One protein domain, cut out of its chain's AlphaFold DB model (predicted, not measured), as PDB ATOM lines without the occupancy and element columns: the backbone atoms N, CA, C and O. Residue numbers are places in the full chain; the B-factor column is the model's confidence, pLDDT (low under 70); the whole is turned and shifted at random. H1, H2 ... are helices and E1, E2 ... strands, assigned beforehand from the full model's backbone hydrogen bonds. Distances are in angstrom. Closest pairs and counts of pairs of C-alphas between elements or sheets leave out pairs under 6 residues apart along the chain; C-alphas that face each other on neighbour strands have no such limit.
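What this domain is: This is residues 110 to 212 and 223 to 227 of the 375 residues of the protein "ATP-grasp domain-containing protein" of Aspergillus bombycis (UniProt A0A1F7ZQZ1). A strongly twisted sheet of five strands curls round one long helix, H1, while a short helix, H2, lies over the other face, reached by a long looping link; a small piece, H3, only grazes the sheet beyond a cut. The printed part has 108 residues with three named helices and five named strands, in the chain order E1 E2 E3 H1 E4 E5 H2 H3. The sheet's order is E3 E2 E1 E4 E5, all antiparallel, and the class is mixed, helices and strands. The whole is compact, with a radius of gyration of the C-alphas of 13.2 A, and its spans are 42 by 32 by 23 A.

Where its parts are: Find C-alpha 110 at (99.223, 86.904, 114.354); from there E1 runs through residues 110 to 119, 28.8 A long. E2, residues 122 to 131, covers 26.2 A, and E3, residues 136 to 138, follows. On the other side of E1 look for E4, residues 170 to 177, 22.0 A, and E5, residues 183 to 189, 17.0 A. H1, residues 145 to 161, begins at C-alpha 145 (107.382, 73.111, 109.784) and measures 24.1 A. H2 is residues 205 to 210; H3, residues 223 to 227, ends at C-alpha 227 (105.661, 84.845, 76.561).

How they stand to each other: Start at E1, an inner strand, antiparallel to E4 at 158 degrees, where N 112 and O 175 are 2.9 A apart. E1 and E2 form a hairpin at 156 degrees, with N 124 and O 117 at 2.9 A. E2 and E3 form another, with N 130 and O 137 at 2.8 A; E1, E2 and E3 are a meander, each strand the antiparallel neighbour of the one before. The hairpin of E4 and E5 has N 174 and O 187 at 3.0 A. H1 and H2 are on opposite faces of the sheet, giving three layers, helices on both faces of a sheet. The closest C-alphas of H1 and E2 are those of Gln 152 and Pro 125, 5.8 A apart. H2 lies over E2 at a height of 7.6 A over the sheet, slantwise to the strands at 42 degrees to E2 on the local plane; the C-alphas of Asp 206 and Ser 127, their closest, are 5.0 A apart. H3 only grazes the sheet with residues 224 to 225, and H1 and H2 are apart. In H1, H2 and H3 every O i to N i+4 pair is within hydrogen-bond range.

The domain as a whole: The C-alphas farthest apart, those of Ser 179 and Tyr 227, are 43.6 A apart. Residues 213 to 222 are not printed, and C-alphas 212 and 223 are 16.4 A apart across this cut. The link from E5 to H2, residues 190 to 204, is long. The mean pLDDT of the printed part is 90.0; look at residue 134 for the one value under 70.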
ATOM      1  N   GLU A 110      97.919  86.528 114.897       94.06
ATOM      2  CA  GLU A 110      99.223  86.904 114.354       94.06
ATOM      3  C   GLU A 110      99.137  87.117 112.840       94.06
ATOM      4  O   GLU A 110      98.438  86.376 112.149       94.06
ATOM      5  N   GLU A 111      99.802  88.153 112.326       94.12
ATOM      6  CA  GLU A 111      99.758  88.535 110.912       94.12
ATOM      7  C   GLU A 111     100.953  87.955 110.160       94.12
ATOM      8  O   GLU A 111     102.098  88.048 110.606       94.12
ATOM      9  N   TYR A 112     100.665  87.355 109.010       95.00
ATOM     10  CA  TYR A 112     101.654  86.764 108.124       95.00
ATOM     11  C   TYR A 112     101.398  87.205 106.689       95.00
ATOM     12  O   TYR A 112     100.269  87.534 106.339       95.00
ATOM     13  N   ALA A 113     102.419  87.141 105.849       94.75
ATOM     14  CA  ALA A 113     102.301  87.303 104.409       94.75
ATOM     15  C   ALA A 113     103.001  86.142 103.701       94.75
ATOM     16  O   ALA A 113     103.972  85.584 104.217       94.75
ATOM     17  N   VAL A 114     102.498  85.748 102.537       96.25
ATOM     18  CA  VAL A 114     103.162  84.781 101.662       96.25
ATOM     19  C   VAL A 114     103.060  85.279 100.229       96.25
ATOM     20  O   VAL A 114     101.976  85.260  99.635       96.25
ATOM     21  N   ALA A 115     104.202  85.626  99.639       95.94
ATOM     22  CA  ALA A 115     104.282  85.846  98.209       95.94
ATOM     23  C   ALA A 115     104.132  84.510  97.470       95.94
ATOM     24  O   ALA A 115     104.777  83.511  97.785       95.94
ATOM     25  N   VAL A 116     103.280  84.484  96.454       96.31
ATOM     26  CA  VAL A 116     103.093  83.351  95.550       96.31
ATOM     27  C   VAL A 116     103.360  83.836  94.137       96.31
ATOM     28  O   VAL A 116     102.560  84.576  93.562       96.31
ATOM     29  N   LEU A 117     104.477  83.414  93.549       94.88
ATOM     30  CA  LEU A 117     104.789  83.737  92.161       94.88
ATOM     31  C   LEU A 117     103.964  82.856  91.225       94.88
ATOM     32  O   LEU A 117     103.848  81.647  91.428       94.88
ATOM     33  N   ALA A 118     103.423  83.450  90.163       92.06
ATOM     34  CA  ALA A 118     102.900  82.670  89.049       92.06
ATOM     35  C   ALA A 118     104.077  82.179  88.198       92.06
ATOM     36  O   ALA A 118     104.919  82.979  87.792       92.06
ATOM     37  N   MET A 119     104.138  80.887  87.896       88.56
ATOM     38  CA  MET A 119     105.042  80.317  86.900       88.56
ATOM     39  C   MET A 119     104.196  79.581  85.860       88.56
ATOM     40  O   MET A 119     103.952  78.382  85.963       88.56
ATOM     41  N   GLY A 120     103.686  80.332  84.883       86.94
ATOM     42  CA  GLY A 120     102.551  79.879  84.086       86.94
ATOM     43  C   GLY A 120     101.333  79.625  84.970       86.94
ATOM     44  O   GLY A 120     100.898  80.526  85.686       86.94
ATOM     45  N   ASP A 121     100.826  78.393  84.954       86.94
ATOM     46  CA  ASP A 121      99.680  77.990  85.776       86.94
ATOM     47  C   ASP A 121     100.096  77.474  87.165       86.94
ATOM     48  O   ASP A 121      99.247  77.276  88.042       86.94
ATOM     49  N   LEU A 122     101.400  77.276  87.391       88.94
ATOM     50  CA  LEU A 122     101.926  76.754  88.646       88.94
ATOM     51  C   LEU A 122     102.112  77.870  89.686       88.94
ATOM     52  O   LEU A 122     102.778  78.873  89.405       88.94
ATOM     53  N   PRO A 123     101.566  77.702  90.902       93.44
ATOM     54  CA  PRO A 123     101.844  78.589  92.019       93.44
ATOM     55  C   PRO A 123     103.165  78.210  92.690       93.44
ATOM     56  O   PRO A 123     103.351  77.059  93.082       93.44
ATOM     57  N   ILE A 124     104.044  79.190  92.876       93.00
ATOM     58  CA  ILE A 124     105.312  79.032  93.587       93.00
ATOM     59  C   ILE A 124     105.250  79.862  94.874       93.00
ATOM     60  O   ILE A 124     105.534  81.063  94.824       93.00
ATOM     61  N   PRO A 125     104.816  79.278  96.007       95.75
ATOM     62  CA  PRO A 125     104.824  79.986  97.277       95.75
ATOM     63  C   PRO A 125     106.264  80.178  97.748       95.75
ATOM     64  O   PRO A 125     107.037  79.221  97.807       95.75
ATOM     65  N   LEU A 126     106.602  81.411  98.097       95.56
ATOM     66  CA  LEU A 126     107.838  81.737  98.788       95.56
ATOM     67  C   LEU A 126     107.657  81.552 100.298       95.56
ATOM     68  O   LEU A 126     106.669  80.995 100.797       95.56
ATOM     69  N   SER A 127     108.667  81.994 101.019       95.56
ATOM     70  CA  SER A 127     108.782  81.985 102.458       95.56
ATOM     71  C   SER A 127     107.612  82.734 103.073       95.56
ATOM     72  O   SER A 127     107.383  83.889 102.709       95.56
ATOM     73  N   PRO A 128     106.913  82.165 104.061       96.31
ATOM     74  CA  PRO A 128     106.045  82.964 104.893       96.31
ATOM     75  C   PRO A 128     106.856  84.012 105.649       96.31
ATOM     76  O   PRO A 128     107.950  83.747 106.160       96.31
ATOM     77  N   GLN A 129     106.281  85.197 105.739       94.56
ATOM     78  CA  GLN A 129     106.805  86.335 106.470       94.56
ATOM     79  C   GLN A 129     105.868  86.628 107.639       94.56
ATOM     80  O   GLN A 129     104.653  86.565 107.486       94.56
ATOM     81  N   PHE A 130     106.416  86.931 108.807       93.38
ATOM     82  CA  PHE A 130     105.684  87.362 109.990       93.38
ATOM     83  C   PHE A 130     105.747  88.887 110.108       93.38
ATOM     84  O   PHE A 130     106.836  89.467 110.066       93.38
ATOM     85  N   ASP A 131     104.590  89.532 110.274       88.62
ATOM     86  CA  ASP A 131     104.515  90.970 110.529       88.62
ATOM     87  C   ASP A 131     104.625  91.251 112.033       88.62
ATOM     88  O   ASP A 131     103.670  91.162 112.810       88.62
ATOM     89  N   SER A 132     105.822  91.658 112.455       82.62
ATOM     90  CA  SER A 132     106.096  92.079 113.836       82.62
ATOM     91  C   SER A 132     105.561  93.485 114.178       82.62
ATOM     92  O   SER A 132     105.791  93.982 115.285       82.62
ATOM     93  N   ARG A 133     104.851  94.143 113.248       76.88
ATOM     94  CA  ARG A 133     104.397  95.553 113.211       76.88
ATOM     95  C   ARG A 133     105.469  96.581 112.885       76.88
ATOM     96  O   ARG A 133     105.143  97.739 112.613       76.88
ATOM     97  N   THR A 134     106.740  96.208 112.980       69.75
ATOM     98  CA  THR A 134     107.864  97.097 112.663       69.75
ATOM     99  C   THR A 134     108.591  96.682 111.398       69.75
ATOM    100  O   THR A 134     109.099  97.550 110.694       69.75
ATOM    101  N   THR A 135     108.639  95.380 111.123       80.88
ATOM    102  CA  THR A 135     109.343  94.768 109.994       80.88
ATOM    103  C   THR A 135     108.739  93.408 109.679       80.88
ATOM    104  O   THR A 135     108.230  92.741 110.585       80.88
ATOM    105  N   TYR A 136     108.921  92.954 108.441       85.81
ATOM    106  CA  TYR A 136     108.743  91.546 108.107       85.81
ATOM    107  C   TYR A 136     109.966  90.712 108.505       85.81
ATOM    108  O   TYR A 136     111.125  91.087 108.264       85.81
ATOM    109  N   GLU A 137     109.701  89.568 109.126       91.38
ATOM    110  CA  GLU A 137     110.693  88.551 109.471       91.38
ATOM    111  C   GLU A 137     110.334  87.233 108.793       91.38
ATOM    112  O   GLU A 137     109.166  86.871 108.713       91.38
ATOM    113  N   LEU A 138     111.329  86.504 108.291       93.31
ATOM    114  CA  LEU A 138     111.074  85.212 107.666       93.31
ATOM    115  C   LEU A 138     110.708  84.187 108.733       93.31
ATOM    116  O   LEU A 138     111.421  84.041 109.727       93.31
ATOM    117  N   VAL A 139     109.626  83.449 108.499       93.81
ATOM    118  CA  VAL A 139     109.289  82.293 109.323       93.81
ATOM    119  C   VAL A 139     110.326  81.206 109.056       93.81
ATOM    120  O   VAL A 139     110.539  80.792 107.912       93.81
ATOM    121  N   ASP A 140     110.986  80.763 110.121       91.44
ATOM    122  CA  ASP A 140     111.962  79.680 110.071       91.44
ATOM    123  C   ASP A 140     111.245  78.327 109.951       91.44
ATOM    124  O   ASP A 140     110.496  77.928 110.850       91.44
ATOM    125  N   GLU A 141     111.474  77.626 108.837       90.06
ATOM    126  CA  GLU A 141     110.860  76.327 108.542       90.06
ATOM    127  C   GLU A 141     111.244  75.266 109.586       90.06
ATOM    128  O   GLU A 141     110.398  74.458 109.973       90.06
ATOM    129  N   GLU A 142     112.476  75.299 110.104       88.94
ATOM    130  CA  GLU A 142     112.948  74.324 111.097       88.94
ATOM    131  C   GLU A 142     112.258  74.508 112.451       88.94
ATOM    132  O   GLU A 142     111.990  73.539 113.166       88.94
ATOM    133  N   SER A 143     111.931  75.756 112.796       86.38
ATOM    134  CA  SER A 143     111.285  76.091 114.065       86.38
ATOM    135  C   SER A 143     109.826  75.630 114.138       86.38
ATOM    136  O   SER A 143     109.348  75.277 115.219       86.38
ATOM    137  N   SER A 144     109.112  75.621 113.004       85.25
ATOM    138  CA  SER A 144     107.694  75.260 112.942       85.25
ATOM    139  C   SER A 144     107.260  74.860 111.529       85.25
ATOM    140  O   SER A 144     106.520  75.574 110.845       85.25
ATOM    141  N   LEU A 145     107.693  73.671 111.103       91.00
ATOM    142  CA  LEU A 145     107.382  73.111 109.784       91.00
ATOM    143  C   LEU A 145     105.870  73.062 109.499       91.00
ATOM    144  O   LEU A 145     105.437  73.313 108.376       91.00
ATOM    145  N   GLU A 146     105.055  72.759 110.512       90.50
ATOM    146  CA  GLU A 146     103.597  72.678 110.363       90.50
ATOM    147  C   GLU A 146     102.982  74.041 110.021       90.50
ATOM    148  O   GLU A 146     102.234  74.140 109.049       90.50
ATOM    149  N   VAL A 147     103.342  75.101 110.756       91.00
ATOM    150  CA  VAL A 147     102.854  76.467 110.486       91.00
ATOM    151  C   VAL A 147     103.357  76.947 109.132       91.00
ATOM    152  O   VAL A 147     102.577  77.460 108.331       91.00
ATOM    153  N   TYR A 148     104.637  76.714 108.843       95.00
ATOM    154  CA  TYR A 148     105.261  77.092 107.584       95.00
ATOM    155  C   TYR A 148     104.498  76.510 106.380       95.00
ATOM    156  O   TYR A 148     104.062  77.240 105.485       95.00
ATOM    157  N   ARG A 149     104.254  75.193 106.388       94.94
ATOM    158  CA  ARG A 149     103.521  74.505 105.316       94.94
ATOM    159  C   ARG A 149     102.048  74.879 105.291       94.94
ATOM    160  O   ARG A 149     101.478  74.999 104.207       94.94
ATOM    161  N   HIS A 150     101.425  75.088 106.449       95.31
ATOM    162  CA  HIS A 150     100.033  75.518 106.517       95.31
ATOM    163  C   HIS A 150      99.829  76.888 105.855       95.31
ATOM    164  O   HIS A 150      98.910  77.036 105.044       95.31
ATOM    165  N   LEU A 151     100.713  77.854 106.119       96.56
ATOM    166  CA  LEU A 151     100.673  79.186 105.509       96.56
ATOM    167  C   LEU A 151     100.861  79.120 103.989       96.56
ATOM    168  O   LEU A 151     100.032  79.661 103.256       96.56
ATOM    169  N   GLN A 152     101.876  78.395 103.500       96.69
ATOM    170  CA  GLN A 152     102.094  78.229 102.056       96.69
ATOM    171  C   GLN A 152     100.899  77.564 101.362       96.69
ATOM    172  O   GLN A 152     100.435  78.048 100.330       96.69
ATOM    173  N   ASN A 153     100.355  76.487 101.935       96.06
ATOM    174  CA  ASN A 153      99.199  75.792 101.365       96.06
ATOM    175  C   ASN A 153      97.965  76.702 101.297       96.06
ATOM    176  O   ASN A 153      97.277  76.727 100.276       96.06
ATOM    177  N   THR A 154      97.726  77.485 102.352       95.50
ATOM    178  CA  THR A 154      96.617  78.449 102.413       95.50
ATOM    179  C   THR A 154      96.792  79.553 101.366       95.50
ATOM    180  O   THR A 154      95.849  79.892 100.649       95.50
ATOM    181  N   ALA A 155      98.012  80.071 101.199       96.19
ATOM    182  CA  ALA A 155      98.324  81.071 100.181       96.19
ATOM    183  C   ALA A 155      98.161  80.527  98.751       96.19
ATOM    184  O   ALA A 155      97.588  81.193  97.887       96.19
ATOM    185  N   VAL A 156      98.581  79.285  98.498       95.94
ATOM    186  CA  VAL A 156      98.381  78.603  97.211       95.94
ATOM    187  C   VAL A 156      96.892  78.396  96.907       95.94
ATOM    188  O   VAL A 156      96.458  78.561  95.762       95.94
ATOM    189  N   GLU A 157      96.080  78.055  97.907       94.44
ATOM    190  CA  GLU A 157      94.626  77.962  97.746       94.44
ATOM    191  C   GLU A 157      94.005  79.327  97.411       94.44
ATOM    192  O   GLU A 157      93.191  79.425  96.484       94.44
ATOM    193  N   ALA A 158      94.437  80.393  98.090       92.06
ATOM    194  CA  ALA A 158      94.012  81.761  97.808       92.06
ATOM    195  C   ALA A 158      94.384  82.194  96.380       92.06
ATOM    196  O   ALA A 158      93.531  82.708  95.648       92.06
ATOM    197  N   PHE A 159      95.620  81.911  95.954       92.88
ATOM    198  CA  PHE A 159      96.117  82.147  94.597       92.88
ATOM    199  C   PHE A 159      95.209  81.486  93.552       92.88
ATOM    200  O   PHE A 159      94.763  82.136  92.601       92.88
ATOM    201  N   ARG A 160      94.892  80.195  93.733       92.31
ATOM    202  CA  ARG A 160      94.044  79.436  92.798       92.31
ATOM    203  C   ARG A 160      92.620  79.981  92.773       92.31
ATOM    204  O   ARG A 160      92.090  80.243  91.695       92.31
ATOM    205  N   THR A 161      92.038  80.215  93.947       88.56
ATOM    206  CA  THR A 161      90.670  80.734  94.110       88.56
ATOM    207  C   THR A 161      90.506  82.107  93.462       88.56
ATOM    208  O   THR A 161      89.522  82.361  92.771       88.56
ATOM    209  N   CYS A 162      91.502  82.981  93.616       86.88
ATOM    210  CA  CYS A 162      91.481  84.323  93.039       86.88
ATOM    211  C   CYS A 162      91.919  84.364  91.563       86.88
ATOM    212  O   CYS A 162      91.863  85.435  90.948       86.88
ATOM    213  N   GLN A 163      92.298  83.211  90.991       90.19
ATOM    214  CA  GLN A 163      92.811  83.038  89.628       90.19
ATOM    215  C   GLN A 163      94.081  83.854  89.361       90.19
ATOM    216  O   GLN A 163      94.236  84.476  88.309       90.19
ATOM    217  N   MET A 164      95.007  83.869  90.319       90.25
ATOM    218  CA  MET A 164      96.223  84.685  90.243       90.25
ATOM    219  C   MET A 164      97.232  84.195  89.195       90.25
ATOM    220  O   MET A 164      98.062  84.984  88.762       90.25
ATOM    221  N   HIS A 165      97.082  82.979  88.663       88.06
ATOM    222  CA  HIS A 165      97.792  82.526  87.454       88.06
ATOM    223  C   HIS A 165      97.457  83.350  86.200       88.06
ATOM    224  O   HIS A 165      98.202  83.336  85.229       88.06
ATOM    225  N   THR A 166      96.335  84.079  86.193       86.94
ATOM    226  CA  THR A 166      96.016  84.996  85.085       86.94
ATOM    227  C   THR A 166      96.788  86.312  85.160       86.94
ATOM    228  O   THR A 166      96.758  87.090  84.206       86.94
ATOM    229  N   THR A 167      97.462  86.564  86.286       85.94
ATOM    230  CA  THR A 167      98.394  87.681  86.442       85.94
ATOM    231  C   THR A 167      99.775  87.273  85.940       85.94
ATOM    232  O   THR A 167     100.137  86.097  85.935       85.94
ATOM    233  N   ARG A 168     100.600  88.247  85.553       86.94
ATOM    234  CA  ARG A 168     101.977  87.965  85.096       86.94
ATOM    235  C   ARG A 168     102.970  87.781  86.239       86.94
ATOM    236  O   ARG A 168     104.104  87.377  85.983       86.94
ATOM    237  N   THR A 169     102.583  88.122  87.464       90.38
ATOM    238  CA  THR A 169     103.474  88.205  88.627       90.38
ATOM    239  C   THR A 169     103.137  87.186  89.706       90.38
ATOM    240  O   THR A 169     104.040  86.667  90.359       90.38
ATOM    241  N   GLY A 170     101.859  86.856  89.864       92.69
ATOM    242  CA  GLY A 170     101.325  86.117  90.999       92.69
ATOM    243  C   GLY A 170     100.625  87.052  91.982       92.69
ATOM    244  O   GLY A 170      99.985  88.016  91.564       92.69
ATOM    245  N   CYS A 171     100.725  86.773  93.273       93.19
ATOM    246  CA  CYS A 171     100.139  87.612  94.313       93.19
ATOM    247  C   CYS A 171     100.954  87.599  95.602       93.19
ATOM    248  O   CYS A 171     101.716  86.668  95.831       93.19
ATOM    249  N   ASP A 172     100.744  88.595  96.448       93.62
ATOM    250  CA  ASP A 172     101.055  88.536  97.869       93.62
ATOM    251  C   ASP A 172      99.765  88.250  98.647       93.62
ATOM    252  O   ASP A 172      98.696  88.779  98.317       93.62
ATOM    253  N   VAL A 173      99.833  87.331  99.606       93.25
ATOM    254  CA  VAL A 173      98.672  86.875 100.376       93.25
ATOM    255  C   VAL A 173      98.868  87.247 101.833       93.25
ATOM    256  O   VAL A 173      99.661  86.615 102.524       93.25
ATOM    257  N   ASP A 174      98.080  88.206 102.314       92.62
ATOM    258  CA  ASP A 174      98.033  88.566 103.728       92.62
ATOM    259  C   ASP A 174      97.151  87.573 104.483       92.62
ATOM    260  O   ASP A 174      95.973  87.369 104.153       92.62
ATOM    261  N   LEU A 175      97.699  86.982 105.537       93.50
ATOM    262  CA  LEU A 175      97.051  85.993 106.384       93.50
ATOM    263  C   LEU A 175      97.011  86.458 107.838       93.50
ATOM    264  O   LEU A 175      97.872  87.195 108.316       93.50
ATOM    265  N   ARG A 176      96.022  85.962 108.578       92.94
ATOM    266  CA  ARG A 176      96.006  86.020 110.038       92.94
ATOM    267  C   ARG A 176      95.816  84.637 110.617       92.94
ATOM    268  O   ARG A 176      94.864  83.962 110.241       92.94
ATOM    269  N   VAL A 177      96.680  84.231 111.537       92.69
ATOM    270  CA  VAL A 177      96.546  82.958 112.250       92.69
ATOM    271  C   VAL A 177      95.879  83.216 113.592       92.69
ATOM    272  O   VAL A 177      96.405  83.953 114.427       92.69
ATOM    273  N   GLY A 178      94.688  82.646 113.773       91.25
ATOM    274  CA  GLY A 178      93.932  82.746 115.016       91.25
ATOM    275  C   GLY A 178      94.559  81.935 116.149       91.25
ATOM    276  O   GLY A 178      95.412  81.076 115.940       91.25
ATOM    277  N   SER A 179      94.088  82.152 117.380       90.25
ATOM    278  CA  SER A 179      94.543  81.386 118.555       90.25
ATOM    279  C   SER A 179      94.261  79.878 118.471       90.25
ATOM    280  O   SER A 179      94.806  79.101 119.248       90.25
ATOM    281  N   ASP A 180      93.357  79.474 117.578       89.56
ATOM    282  CA  ASP A 180      93.023  78.084 117.264       89.56
ATOM    283  C   ASP A 180      93.974  77.450 116.232       89.56
ATOM    284  O   ASP A 180      93.832  76.268 115.928       89.56
ATOM    285  N   GLY A 181      94.933  78.220 115.708       90.25
ATOM    286  CA  GLY A 181      95.869  77.803 114.666       90.25
ATOM    287  C   GLY A 181      95.318  77.926 113.243       90.25
ATOM    288  O   GLY A 181      96.043  77.632 112.297       90.25
ATOM    289  N   THR A 182      94.070  78.373 113.062       90.88
ATOM    290  CA  THR A 182      93.470  78.526 111.730       90.88
ATOM    291  C   THR A 182      94.066  79.740 111.017       90.88
ATOM    292  O   THR A 182      94.008  80.852 111.547       90.88
ATOM    293  N   ALA A 183      94.590  79.556 109.801       92.00
ATOM    294  CA  ALA A 183      95.015  80.653 108.930       92.00
ATOM    295  C   ALA A 183      93.839  81.215 108.109       92.00
ATOM    296  O   ALA A 183      93.175  80.499 107.359       92.00
ATOM    297  N   TYR A 184      93.604  82.520 108.217       90.31
ATOM    298  CA  TYR A 184      92.558  83.246 107.506       90.31
ATOM    299  C   TYR A 184      93.167  84.215 106.497       90.31
ATOM    300  O   TYR A 184      93.970  85.066 106.868       90.31
ATOM    301  N   VAL A 185      92.739  84.144 105.238       91.00
ATOM    302  CA  VAL A 185      93.166  85.087 104.194       91.00
ATOM    303  C   VAL A 185      92.457  86.430 104.388       91.00
ATOM    304  O   VAL A 185      91.228  86.508 104.321       91.00
ATOM    305  N   ILE A 186      93.228  87.494 104.614       87.38
ATOM    306  CA  ILE A 186      92.729  88.863 104.804       87.38
ATOM    307  C   ILE A 186      92.679  89.606 103.467       87.38
ATOM    308  O   ILE A 186      91.711  90.321 103.177       87.38
ATOM    309  N   GLU A 187      93.724  89.454 102.659       87.25
ATOM    310  CA  GLU A 187      93.910  90.168 101.403       87.25
ATOM    311  C   GLU A 187      94.765  89.345 100.433       87.25
ATOM    312  O   GLU A 187      95.543  88.484 100.832       87.25
ATOM    313  N   VAL A 188      94.540  89.570  99.140       89.12
ATOM    314  CA  VAL A 188      95.336  89.008  98.046       89.12
ATOM    315  C   VAL A 188      95.655  90.173  97.116       89.12
ATOM    316  O   VAL A 188      94.762  90.645  96.400       89.12
ATOM    317  N   ASP A 189      96.887  90.670  97.159       88.44
ATOM    318  CA  ASP A 189      97.371  91.730  96.273       88.44
ATOM    319  C   ASP A 189      98.006  91.085  95.030       88.44
ATOM    320  O   ASP A 189      98.865  90.222  95.172       88.44
ATOM    321  N   PRO A 190      97.638  91.458  93.790       87.88
ATOM    322  CA  PRO A 190      98.304  90.952  92.582       87.88
ATOM    323  C   PRO A 190      99.795  91.345  92.460       87.88
ATOM    324  O   PRO A 190     100.453  91.006  91.475       87.88
ATOM    325  N   LEU A 191     100.353  92.082  93.422       85.50
ATOM    326  CA  LEU A 191     101.774  92.374  93.512       85.50
ATOM    327  C   LEU A 191     102.515  91.378  94.408       85.50
ATOM    328  O   LEU A 191     102.553  91.547  95.613       85.50
ATOM    329  N   SER A 192     103.185  90.399  93.805       83.75
ATOM    330  CA  SER A 192     103.968  89.398  94.544       83.75
ATOM    331  C   SER A 192     105.365  89.843  94.993       83.75
ATOM    332  O   SER A 192     105.955  89.169  95.822       83.75
ATOM    333  N   VAL A 193     105.934  90.914  94.421       86.25
ATOM    334  CA  VAL A 193     107.299  91.388  94.739       86.25
ATOM    335  C   VAL A 193     107.368  92.911  94.655       86.25
ATOM    336  O   VAL A 193     106.998  93.493  93.626       86.25
ATOM    337  N   HIS A 194     107.882  93.563  95.698       84.50
ATOM    338  CA  HIS A 194     107.901  95.020  95.838       84.50
ATOM    339  C   HIS A 194     109.142  95.693  95.232       84.50
ATOM    340  O   HIS A 194     109.063  96.861  94.838       84.50
ATOM    341  N   PHE A 195     110.258  94.968  95.091       87.44
ATOM    342  CA  PHE A 195     111.559  95.467  94.621       87.44
ATOM    343  C   PHE A 195     112.092  96.622  95.474       87.44
ATOM    344  O   PHE A 195     112.611  97.619  94.954       87.44
ATOM    345  N   LEU A 196     111.919  96.517  96.791       84.50
ATOM    346  CA  LEU A 196     112.394  97.542  97.709       84.50
ATOM    347  C   LEU A 196     113.908  97.413  97.945       84.50
ATOM    348  O   LEU A 196     114.460  96.315  97.862       84.50
ATOM    349  N   PRO A 197     114.615  98.533  98.199       82.56
ATOM    350  CA  PRO A 197     116.042  98.485  98.489       82.56
ATOM    351  C   PRO A 197     116.336  97.595  99.703       82.56
ATOM    352  O   PRO A 197     115.505  97.555 100.618       82.56
ATOM    353  N   PRO A 198     117.526  96.973  99.759       82.75
ATOM    354  CA  PRO A 198     117.959  96.247 100.943       82.75
ATOM    355  C   PRO A 198     117.872  97.110 102.204       82.75
ATOM    356  O   PRO A 198     118.076  98.325 102.130       82.75
ATOM    357  N   GLU A 199     117.581  96.485 103.345       82.44
ATOM    358  CA  GLU A 199     117.390  97.134 104.655       82.44
ATOM    359  C   GLU A 199     116.107  97.984 104.773       82.44
ATOM    360  O   GLU A 199     115.884  98.664 105.780       82.44
ATOM    361  N   SER A 200     115.228  97.946 103.767       85.50
ATOM    362  CA  SER A 200     113.870  98.482 103.878       85.50
ATOM    363  C   SER A 200     113.056  97.694 104.910       85.50
ATOM    364  O   SER A 200     113.195  96.481 105.041       85.50
ATOM    365  N   LEU A 201     112.130  98.366 105.604       82.25
ATOM    366  CA  LEU A 201     111.211  97.706 106.549       82.25
ATOM    367  C   LEU A 201     110.337  96.632 105.879       82.25
ATOM    368  O   LEU A 201     109.897  95.699 106.545       82.25
ATOM    369  N   LEU A 202     110.100  96.794 104.575       82.12
ATOM    370  CA  LEU A 202     109.277  95.923 103.734       82.12
ATOM    371  C   LEU A 202     110.120  95.262 102.626       82.12
ATOM    372  O   LEU A 202     109.651  95.082 101.512       82.12
ATOM    373  N   GLU A 203     111.409  95.030 102.879       86.81
ATOM    374  CA  GLU A 203     112.278  94.294 101.952       86.81
ATOM    375  C   GLU A 203     111.708  92.899 101.644       86.81
ATOM    376  O   GLU A 203     111.275  92.201 102.562       86.81
ATOM    377  N   ASP A 204     111.751  92.484 100.373       89.62
ATOM    378  CA  ASP A 204     111.296  91.163  99.919       89.62
ATOM    379  C   ASP A 204     112.334  90.077 100.299       89.62
ATOM    380  O   ASP A 204     113.046  89.521  99.460       89.62
ATOM    381  N   LYS A 205     112.493  89.812 101.602       91.38
ATOM    382  CA  LYS A 205     113.499  88.869 102.138       91.38
ATOM    383  C   LYS A 205     113.284  87.430 101.668       91.38
ATOM    384  O   LYS A 205     114.219  86.636 101.622       91.38
ATOM    385  N   ASP A 206     112.042  87.091 101.364       92.88
ATOM    386  CA  ASP A 206     111.624  85.805 100.824       92.88
ATOM    387  C   ASP A 206     112.145  85.591  99.399       92.88
ATOM    388  O   ASP A 206     112.565  84.489  99.056       92.88
ATOM    389  N   VAL A 207     112.207  86.653  98.592       92.00
ATOM    390  CA  VAL A 207     112.802  86.629  97.249       92.00
ATOM    391  C   VAL A 207     114.302  86.355  97.315       92.00
ATOM    392  O   VAL A 207     114.779  85.487  96.582       92.00
ATOM    393  N   ASP A 208     115.035  87.043  98.194       89.50
ATOM    394  CA  ASP A 208     116.479  86.821  98.372       89.50
ATOM    395  C   ASP A 208     116.774  85.395  98.864       89.50
ATOM    396  O   ASP A 208     117.689  84.733  98.366       89.50
ATOM    397  N   ARG A 209     115.958  84.886  99.798       90.12
ATOM    398  CA  ARG A 209     116.134  83.538 100.348       90.12
ATOM    399  C   ARG A 209     115.792  82.441  99.340       90.12
ATOM    400  O   ARG A 209     116.573  81.503  99.183       90.12
ATOM    401  N   ASP A 210     114.636  82.531  98.687       91.19
ATOM    402  CA  ASP A 210     114.060  81.399  97.955       91.19
ATOM    403  C   ASP A 210     114.356  81.418  96.454       91.19
ATOM    404  O   ASP A 210     114.220  80.388  95.790       91.19
ATOM    405  N   LEU A 211     114.763  82.557  95.880       88.75
ATOM    406  CA  LEU A 211     115.084  82.638  94.458       88.75
ATOM    407  C   LEU A 211     116.594  82.727  94.219       88.75
ATOM    408  O   LEU A 211     117.205  83.776  94.429       88.75
ATOM    409  N   PRO A 212     117.219  81.690  93.629       84.31
ATOM    410  CA  PRO A 212     118.598  81.788  93.173       84.31
ATOM    411  C   PRO A 212     118.745  82.871  92.095       84.31
ATOM    412  O   PRO A 212     118.335  82.706  90.941       84.31
ATOM    413  N   ILE A 223     108.758  87.988  82.851       86.38
ATOM    414  CA  ILE A 223     108.977  88.013  81.400       86.38
ATOM    415  C   ILE A 223     108.601  86.667  80.775       86.38
ATOM    416  O   ILE A 223     108.062  86.629  79.669       86.38
ATOM    417  N   THR A 224     108.867  85.560  81.464       85.50
ATOM    418  CA  THR A 224     108.501  84.236  80.959       85.50
ATOM    419  C   THR A 224     106.987  84.074  80.895       85.50
ATOM    420  O   THR A 224     106.475  83.705  79.839       85.50
ATOM    421  N   ASN A 225     106.263  84.471  81.944       88.69
ATOM    422  CA  ASN A 225     104.798  84.481  81.957       88.69
ATOM    423  C   ASN A 225     104.224  85.303  80.805       88.69
ATOM    424  O   ASN A 225     103.304  84.853  80.128       88.69
ATOM    425  N   TYR A 226     104.812  86.465  80.498       87.75
ATOM    426  CA  TYR A 226     104.418  87.231  79.316       87.75
ATOM    427  C   TYR A 226     104.463  86.377  78.038       87.75
ATOM    428  O   TYR A 226     103.481  86.301  77.307       87.75
ATOM    429  N   TYR A 227     105.564  85.676  77.766       86.19
ATOM    430  CA  TYR A 227     105.661  84.845  76.561       86.19
ATOM    431  C   TYR A 227     104.776  83.594  76.586       86.19
ATOM    432  O   TYR A 227     104.438  83.087  75.511       86.19
TER     433      TYR A 227